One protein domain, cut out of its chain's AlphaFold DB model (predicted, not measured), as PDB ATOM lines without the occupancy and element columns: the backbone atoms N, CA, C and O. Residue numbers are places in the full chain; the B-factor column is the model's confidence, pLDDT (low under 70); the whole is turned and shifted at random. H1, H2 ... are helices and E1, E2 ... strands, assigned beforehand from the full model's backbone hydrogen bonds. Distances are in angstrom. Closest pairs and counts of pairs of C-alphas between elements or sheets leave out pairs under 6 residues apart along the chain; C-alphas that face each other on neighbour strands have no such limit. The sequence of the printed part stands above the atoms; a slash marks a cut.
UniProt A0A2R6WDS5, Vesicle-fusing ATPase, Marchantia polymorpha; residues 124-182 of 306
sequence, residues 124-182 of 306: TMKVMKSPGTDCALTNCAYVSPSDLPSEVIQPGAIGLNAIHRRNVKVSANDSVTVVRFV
ATOM      1  N   THR A 124     138.097 150.861  35.046       88.31
ATOM      2  CA  THR A 124     139.041 149.832  35.496       88.31
ATOM      3  C   THR A 124     138.934 149.696  37.005       88.31
ATOM      4  O   THR A 124     139.102 150.679  37.716       88.31
ATOM      5  N   MET A 125     138.671 148.483  37.485       88.56
ATOM      6  CA  MET A 125     138.552 148.179  38.909       88.56
ATOM      7  C   MET A 125     139.519 147.069  39.305       88.56
ATOM      8  O   MET A 125     139.803 146.161  38.520       88.56
ATOM      9  N   LYS A 126     140.009 147.117  40.542       91.44
ATOM     10  CA  LYS A 126     140.858 146.070  41.116       91.44
ATOM     11  C   LYS A 126     140.004 144.971  41.747       91.44
ATOM     12  O   LYS A 126     139.124 145.249  42.556       91.44
ATOM     13  N   VAL A 127     140.266 143.711  41.416       90.12
ATOM     14  CA  VAL A 127     139.532 142.571  41.976       90.12
ATOM     15  C   VAL A 127     139.930 142.348  43.430       90.12
ATOM     16  O   VAL A 127     141.101 142.141  43.749       90.12
ATOM     17  N   MET A 128     138.937 142.291  44.306       90.75
ATOM     18  CA  MET A 128     139.066 141.949  45.717       90.75
ATOM     19  C   MET A 128     138.270 140.680  46.027       90.75
ATOM     20  O   MET A 128     137.440 140.212  45.242       90.75
ATOM     21  N   LYS A 129     138.546 140.076  47.183       90.19
ATOM     22  CA  LYS A 129     137.718 138.976  47.689       90.19
ATOM     23  C   LYS A 129     136.361 139.534  48.138       90.19
ATOM     24  O   LYS A 129     136.286 140.683  48.558       90.19
ATOM     25  N   SER A 130     135.320 138.704  48.051       85.19
ATOM     26  CA  SER A 130     134.014 138.984  48.661       85.19
ATOM     27  C   SER A 130     134.189 139.431  50.123       85.19
ATOM     28  O   SER A 130     135.000 138.817  50.825       85.19
ATOM     29  N   PRO A 131     133.446 140.453  50.575       81.94
ATOM     30  CA  PRO A 131     133.606 141.059  51.897       81.94
ATOM     31  C   PRO A 131     133.311 140.112  53.070       81.94
ATOM     32  O   PRO A 131     133.841 140.292  54.161       81.94
ATOM     33  N   GLY A 132     132.511 139.072  52.839       82.56
ATOM     34  CA  GLY A 132     132.185 138.053  53.831       82.56
ATOM     35  C   GLY A 132     131.753 136.736  53.194       82.56
ATOM     36  O   GLY A 132     131.588 136.639  51.969       82.56
ATOM     37  N   THR A 133     131.574 135.717  54.039       81.75
ATOM     38  CA  THR A 133     131.051 134.398  53.647       81.75
ATOM     39  C   THR A 133     129.602 134.488  53.198       81.75
ATOM     40  O   THR A 133     129.271 133.966  52.139       81.75
ATOM     41  N   ASP A 134     128.769 135.233  53.919       80.88
ATOM     42  CA  ASP A 134     127.341 135.370  53.603       80.88
ATOM     43  C   ASP A 134     127.152 136.139  52.295       80.88
ATOM     44  O   ASP A 134     126.360 135.762  51.431       80.88
ATOM     45  N   CYS A 135     128.002 137.148  52.082       81.25
ATOM     46  CA  CYS A 135     128.107 137.879  50.827       81.25
ATOM     47  C   CYS A 135     128.480 136.976  49.642       81.25
ATOM     48  O   CYS A 135     128.077 137.228  48.512       81.25
ATOM     49  N   ALA A 136     129.217 135.883  49.866       83.38
ATOM     50  CA  ALA A 136     129.559 134.963  48.787       83.38
ATOM     51  C   ALA A 136     128.343 134.170  48.275       83.38
ATOM     52  O   ALA A 136     128.368 133.735  47.120       83.38
ATOM     53  N   LEU A 137     127.297 134.017  49.098       86.69
ATOM     54  CA  LEU A 137     126.070 133.271  48.796       86.69
ATOM     55  C   LEU A 137     124.970 134.128  48.151       86.69
ATOM     56  O   LEU A 137     123.892 133.619  47.845       86.69
ATOM     57  N   THR A 138     125.201 135.431  47.973       85.31
ATOM     58  CA  THR A 138     124.240 136.337  47.322       85.31
ATOM     59  C   THR A 138     124.378 136.339  45.809       85.31
ATOM     60  O   THR A 138     123.502 136.858  45.132       85.31
ATOM     61  N   ASN A 139     125.472 135.787  45.272       89.69
ATOM     62  CA  ASN A 139     125.829 135.872  43.854       89.69
ATOM     63  C   ASN A 139     126.002 137.315  43.322       89.69
ATOM     64  O   ASN A 139     126.103 137.515  42.114       89.69
ATOM     65  N   CYS A 140     126.142 138.308  44.200       86.12
ATOM     66  CA  CYS A 140     126.383 139.695  43.810       86.12
ATOM     67  C   CYS A 140     127.878 140.013  43.661       86.12
ATOM     68  O   CYS A 140     128.734 139.412  44.320       86.12
ATOM     69  N   ALA A 141     128.181 141.003  42.822       85.56
ATOM     70  CA  ALA A 141     129.439 141.735  42.924       85.56
ATOM     71  C   ALA A 141     129.278 142.860  43.946       85.56
ATOM     72  O   ALA A 141     128.223 143.483  44.029       85.56
ATOM     73  N   TYR A 142     130.340 143.139  44.690       82.62
ATOM     74  CA  TYR A 142     130.349 144.198  45.694       82.62
ATOM     75  C   TYR A 142     131.255 145.340  45.241       82.62
ATOM     76  O   TYR A 142     132.329 145.091  44.693       82.62
ATOM     77  N   VAL A 143     130.846 146.583  45.479       80.88
ATOM     78  CA  VAL A 143     131.601 147.803  45.144       80.88
ATOM     79  C   VAL A 143     131.507 148.808  46.301       80.88
ATOM     80  O   VAL A 143     130.701 148.629  47.214       80.88
ATOM     81  N   SER A 144     132.386 149.810  46.307       67.00
ATOM     82  CA  SER A 144     132.556 150.787  47.398       67.00
ATOM     83  C   SER A 144     131.387 151.773  47.549       67.00
ATOM     84  O   SER A 144     130.788 152.077  46.529       67.00
ATOM     85  N   PRO A 145     131.131 152.390  48.732       55.09
ATOM     86  CA  PRO A 145     130.103 153.415  48.984       55.09
ATOM     87  C   PRO A 145     130.091 154.604  48.052       55.09
ATOM     88  O   PRO A 145     129.021 155.060  47.661       55.09
ATOM     89  N   SER A 146     131.279 155.086  47.696       53.69
ATOM     90  CA  SER A 146     131.451 156.170  46.728       53.69
ATOM     91  C   SER A 146     130.958 155.780  45.328       53.69
ATOM     92  O   SER A 146     130.686 156.662  44.521       53.69
ATOM     93  N   ASP A 147     130.795 154.474  45.088       51.19
ATOM     94  CA  ASP A 147     130.196 153.856  43.909       51.19
ATOM     95  C   ASP A 147     128.814 153.190  44.201       51.19
ATOM     96  O   ASP A 147     128.121 152.900  43.232       51.19
ATOM     97  N   LEU A 148     128.434 152.929  45.480       45.47
ATOM     98  CA  LEU A 148     127.143 152.492  46.102       45.47
ATOM     99  C   LEU A 148     127.339 152.089  47.601       45.47
ATOM    100  O   LEU A 148     128.275 151.335  47.873       45.47
ATOM    101  N   PRO A 149     126.473 152.460  48.581       38.53
ATOM    102  CA  PRO A 149     126.733 152.500  50.043       38.53
ATOM    103  C   PRO A 149     126.955 151.142  50.753       38.53
ATOM    104  O   PRO A 149     126.140 150.708  51.564       38.53
ATOM    105  N   SER A 150     128.091 150.476  50.512       45.25
ATOM    106  CA  SER A 150     128.577 149.344  51.324       45.25
ATOM    107  C   SER A 150     130.024 149.561  51.785       45.25
ATOM    108  O   SER A 150     130.946 149.518  50.981       45.25
ATOM    109  N   GLU A 151     130.250 149.834  53.075       48.97
ATOM    110  CA  GLU A 151     131.540 150.272  53.671       48.97
ATOM    111  C   GLU A 151     132.715 149.282  53.528       48.97
ATOM    112  O   GLU A 151     133.813 149.511  54.031       48.97
ATOM    113  N   VAL A 152     132.505 148.158  52.845       60.34
ATOM    114  CA  VAL A 152     133.367 146.981  52.957       60.34
ATOM    115  C   VAL A 152     134.433 146.902  51.861       60.34
ATOM    116  O   VAL A 152     135.357 146.093  51.954       60.34
ATOM    117  N   ILE A 153     134.339 147.730  50.816       70.31
ATOM    118  CA  ILE A 153     135.265 147.696  49.676       70.31
ATOM    119  C   ILE A 153     135.815 149.089  49.384       70.31
ATOM    120  O   ILE A 153     135.086 150.078  49.384       70.31
ATOM    121  N   GLN A 154     137.124 149.160  49.137       75.06
ATOM    122  CA  GLN A 154     137.817 150.401  48.789       75.06
ATOM    123  C   GLN A 154     137.331 150.941  47.430       75.06
ATOM    124  O   GLN A 154     137.090 150.137  46.525       75.06
ATOM    125  N   PRO A 155     137.214 152.271  47.250       80.75
ATOM    126  CA  PRO A 155     136.869 152.867  45.958       80.75
ATOM    127  C   PRO A 155     137.763 152.353  44.825       80.75
ATOM    128  O   PRO A 155     138.963 152.138  45.014       80.75
ATOM    129  N   GLY A 156     137.179 152.116  43.648       83.31
ATOM    130  CA  GLY A 156     137.904 151.541  42.509       83.31
ATOM    131  C   GLY A 156     138.220 150.042  42.634       83.31
ATOM    132  O   GLY A 156     138.998 149.507  41.838       83.31
ATOM    133  N   ALA A 157     137.621 149.336  43.597       86.38
ATOM    134  CA  ALA A 157     137.733 147.889  43.733       86.38
ATOM    135  C   ALA A 157     136.379 147.171  43.618       86.38
ATOM    136  O   ALA A 157     135.330 147.715  43.954       86.38
ATOM    137  N   ILE A 158     136.419 145.924  43.143       86.69
ATOM    138  CA  ILE A 158     135.250 145.057  42.968       86.69
ATOM    139  C   ILE A 158     135.437 143.743  43.730       86.69
ATOM    140  O   ILE A 158     136.363 142.972  43.473       86.69
ATOM    141  N   GLY A 159     134.557 143.481  44.688       89.19
ATOM    142  CA  GLY A 159     134.530 142.264  45.487       89.19
ATOM    143  C   GLY A 159     133.843 141.138  44.740       89.19
ATOM    144  O   GLY A 159     132.646 141.206  44.469       89.19
ATOM    145  N   LEU A 160     134.603 140.086  44.443       89.56
ATOM    146  CA  LEU A 160     134.119 138.894  43.756       89.56
ATOM    147  C   LEU A 160     134.296 137.663  44.642       89.56
ATOM    148  O   LEU A 160     135.349 137.461  45.268       89.56
ATOM    149  N   ASN A 161     133.293 136.783  44.658       89.44
ATOM    150  CA  ASN A 161     133.437 135.480  45.301       89.44
ATOM    151  C   ASN A 161     134.366 134.558  44.475       89.44
ATOM    152  O   ASN A 161     134.819 134.893  43.375       89.44
ATOM    153  N   ALA A 162     134.719 133.392  45.025       89.38
ATOM    154  CA  ALA A 162     135.641 132.469  44.354       89.38
ATOM    155  C   ALA A 162     135.104 131.936  43.013       89.38
ATOM    156  O   ALA A 162     135.892 131.651  42.110       89.38
ATOM    157  N   ILE A 163     133.783 131.825  42.872       87.06
ATOM    158  CA  ILE A 163     133.128 131.304  41.670       87.06
ATOM    159  C   ILE A 163     133.109 132.354  40.570       87.06
ATOM    160  O   ILE A 163     133.515 132.054  39.451       87.06
ATOM    161  N   HIS A 164     132.754 133.600  40.888       87.25
ATOM    162  CA  HIS A 164     132.844 134.726  39.959       87.25
ATOM    163  C   HIS A 164     134.255 134.842  39.396       87.25
ATOM    164  O   HIS A 164     134.426 134.860  38.179       87.25
ATOM    165  N   ARG A 165     135.271 134.818  40.269       89.69
ATOM    166  CA  ARG A 165     136.682 134.873  39.866       89.69
ATOM    167  C   ARG A 165     137.085 133.726  38.941       89.69
ATOM    168  O   ARG A 165     137.782 133.961  37.957       89.69
ATOM    169  N   ARG A 166     136.619 132.502  39.209       86.88
ATOM    170  CA  ARG A 166     136.851 131.343  38.333       86.88
ATOM    171  C   ARG A 166     136.177 131.525  36.972       86.88
ATOM    172  O   ARG A 166     136.809 131.267  35.953       86.88
ATOM    173  N   ASN A 167     134.935 132.002  36.958       82.25
ATOM    174  CA  ASN A 167     134.154 132.172  35.737       82.25
ATOM    175  C   ASN A 167     134.728 133.287  34.840       82.25
ATOM    176  O   ASN A 167     134.794 133.104  33.629       82.25
ATOM    177  N   VAL A 168     135.205 134.406  35.407       82.19
ATOM    178  CA  VAL A 168     135.889 135.469  34.633       82.19
ATOM    179  C   VAL A 168     137.399 135.247  34.461       82.19
ATOM    180  O   VAL A 168     138.045 136.022  33.760       82.19
ATOM    181  N   LYS A 169     137.962 134.194  35.068       87.62
ATOM    182  CA  LYS A 169     139.395 133.839  35.050       87.62
ATOM    183  C   LYS A 169     140.315 134.951  35.570       87.62
ATOM    184  O   LYS A 169     141.287 135.316  34.913       87.62
ATOM    185  N   VAL A 170     140.014 135.462  36.762       88.88
ATOM    186  CA  VAL A 170     140.808 136.504  37.438       88.88
ATOM    187  C   VAL A 170     141.179 136.089  38.858       88.88
ATOM    188  O   VAL A 170     140.489 135.296  39.500       88.88
ATOM    189  N   SER A 171     142.261 136.652  39.372       92.62
ATOM    190  CA  SER A 171     142.739 136.498  40.743       92.62
ATOM    191  C   SER A 171     142.477 137.757  41.565       92.62
ATOM    192  O   SER A 171     142.123 138.813  41.048       92.62
ATOM    193  N   ALA A 172     142.631 137.648  42.886       90.31
ATOM    194  CA  ALA A 172     142.653 138.839  43.726       90.31
ATOM    195  C   ALA A 172     143.841 139.728  43.323       90.31
ATOM    196  O   ALA A 172     144.937 139.220  43.099       90.31
ATOM    197  N   ASN A 173     143.612 141.038  43.301       91.31
ATOM    198  CA  ASN A 173     144.499 142.095  42.815       91.31
ATOM    199  C   ASN A 173     144.635 142.239  41.294       91.31
ATOM    200  O   ASN A 173     145.321 143.168  40.869       91.31
ATOM    201  N   ASP A 174     143.969 141.411  40.487       92.88
ATOM    202  CA  ASP A 174     143.920 141.638  39.040       92.88
ATOM    203  C   ASP A 174     143.095 142.889  38.717       92.88
ATOM    204  O   ASP A 174     142.130 143.211  39.412       92.88
ATOM    205  N   SER A 175     143.444 143.580  37.635       90.50
ATOM    206  CA  SER A 175     142.649 144.694  37.111       90.50
ATOM    207  C   SER A 175     141.655 144.191  36.069       90.50
ATOM    208  O   SER A 175     142.027 143.490  35.126       90.50
ATOM    209  N   VAL A 176     140.391 144.582  36.210       88.62
ATOM    210  CA  VAL A 176     139.302 144.232  35.290       88.62
ATOM    211  C   VAL A 176     138.607 145.479  34.773       88.62
ATOM    212  O   VAL A 176     138.533 146.491  35.464       88.62
ATOM    213  N   THR A 177     138.071 145.407  33.556       87.81
ATOM    214  CA  THR A 177     137.215 146.467  33.021       87.81
ATOM    215  C   THR A 177     135.763 146.141  33.336       87.81
ATOM    216  O   THR A 177     135.266 145.058  33.005       87.81
ATOM    217  N   VAL A 178     135.089 147.095  33.963       84.88
ATOM    218  CA  VAL A 178     133.725 146.982  34.464       84.88
ATOM    219  C   VAL A 178     132.860 148.016  33.752       84.88
ATOM    220  O   VAL A 178     133.222 149.185  33.646       84.88
ATOM    221  N   VAL A 179     131.742 147.569  33.190       84.31
ATOM    222  CA  VAL A 179     130.865 148.390  32.346       84.31
ATOM    223  C   VAL A 179     129.439 148.268  32.850       84.31
ATOM    224  O   VAL A 179     128.974 147.146  33.067       84.31
ATOM    225  N   ARG A 180     128.728 149.389  33.019       80.69
ATOM    226  CA  ARG A 180     127.319 149.350  33.424       80.69
ATOM    227  C   ARG A 180     126.520 148.600  32.365       80.69
ATOM    228  O   ARG A 180     126.598 148.908  31.174       80.69
ATOM    229  N   PHE A 181     125.777 147.600  32.810       81.50
ATOM    230  CA  PHE A 181     124.821 146.865  32.008       81.50
ATOM    231  C   PHE A 181     123.424 147.413  32.287       81.50
ATOM    232  O   PHE A 181     123.026 147.571  33.437       81.50
ATOM    233  N   VAL A 182     122.688 147.703  31.220       80.38
ATOM    234  CA  VAL A 182     121.272 148.054  31.289       80.38
ATOM    235  C   VAL A 182     120.517 146.907  30.618       80.38
ATOM    236  O   VAL A 182     120.737 146.674  29.424       80.38
TER     237      VAL A 182
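This is residues 124 to 182 of the 306 residues of the protein "Vesicle-fusing ATPase" of Marchantia polymorpha (UniProt A0A2R6WDS5). A small, twisted sheet of three short strands has E1 in its middle, and a long loop, residues 137 to 156, comes back along the free edge of E2, where residues 142 to 143 pair with it. Helix H2 follows the last residues of E2 and is on the sheet, short helix H1 only grazes it, and E3 pairs with E1 by its first residues, then runs on past E1. The printed part has 59 residues, with three named strands and two named helices in the order E1, H1, E2, H2, E3; the sheet runs E2, E1, E3 and is mixed. The class is mixed, helices and strands, with 28 residues, under half, in named elements. The whole is compact, with a radius of gyration of the C-alphas of 10.6 A, and rounded, with spans of 27 by 25 by 25 A.

Find C-alpha 124 at (139.041, 149.832, 35.496); there E1 begins, and it runs through residues 124 to 129, 16.4 A from first to last C-alpha. A few lines on, look for H1 in residues 133 to 136, 5.1 A long. Then read through residues 137 to 156, 20 residues with no named element, until C-alpha 157 at (137.733, 147.889, 43.733), where E2 begins; it covers residues 157 to 160 and 9.7 A. H2 is residues 162 to 168, 10.2 A long and the longest helix. Last comes E3, residues 175 to 181, 18.7 A long and the longest strand; it ends at C-alpha 181 at (124.821, 146.865, 32.008).

Begin with the sheet, where E1 is the inner strand and E2 and E3 are the edge strands. E2 and E1 are parallel, at 45 degrees between their directions; look at N 158 and O 126, 2.8 A apart, and at N 160 and O 128, 3.0 A apart, both within hydrogen-bond range. E1 and E3 are antiparallel, with N 125 and O 176 within hydrogen-bond range at 2.8 A and N 176 and O 125 at 2.9 A. The pairing is staggered: E1 pairs with E3 over residues 124 to 126 and with E2 over residues 126 to 129. The sheet is strongly twisted, but only just, its C-alphas lying up to 4.4 A off the best plane. Residues 142 to 143 pair antiparallel with residues 158 to 159 of E2. E1, H1 and E2 form a strand-helix-strand unit, two parallel neighbour strands with a helix between them along the chain. H1 is only just on the sheet, with 5 pairs of C-alphas within 10 A, and only grazes it with its residues 135 to 136. H2 is on the sheet at a height over the sheet of 7.8 A. It lies only just over E2, with 3 of its 7 C-alphas, and runs slantwise to the strands, at 58 degrees to E2 on the local plane, only just short of across. H1 and H2 are close but not clearly touching; their closest C-alphas, those of Ala 136 and Ala 162, are 7.9 A apart. In H2 every O i to N i+4 pair is within hydrogen-bond range; H1 is too short for such a pair, and its one O i to N i+3 pair is within range.

The two C-alphas farthest apart, those of Thr 133 and Val 182, are 28.0 A apart. The printed part has no cut. The link from H1 to E2 is long, those from E1 to H1 and from E2 to H2 are tight, and that from H2 to E3 is short. The mean pLDDT of the printed part is 80.6; look in the B-factor column at residues 144 to 152, which are under 70.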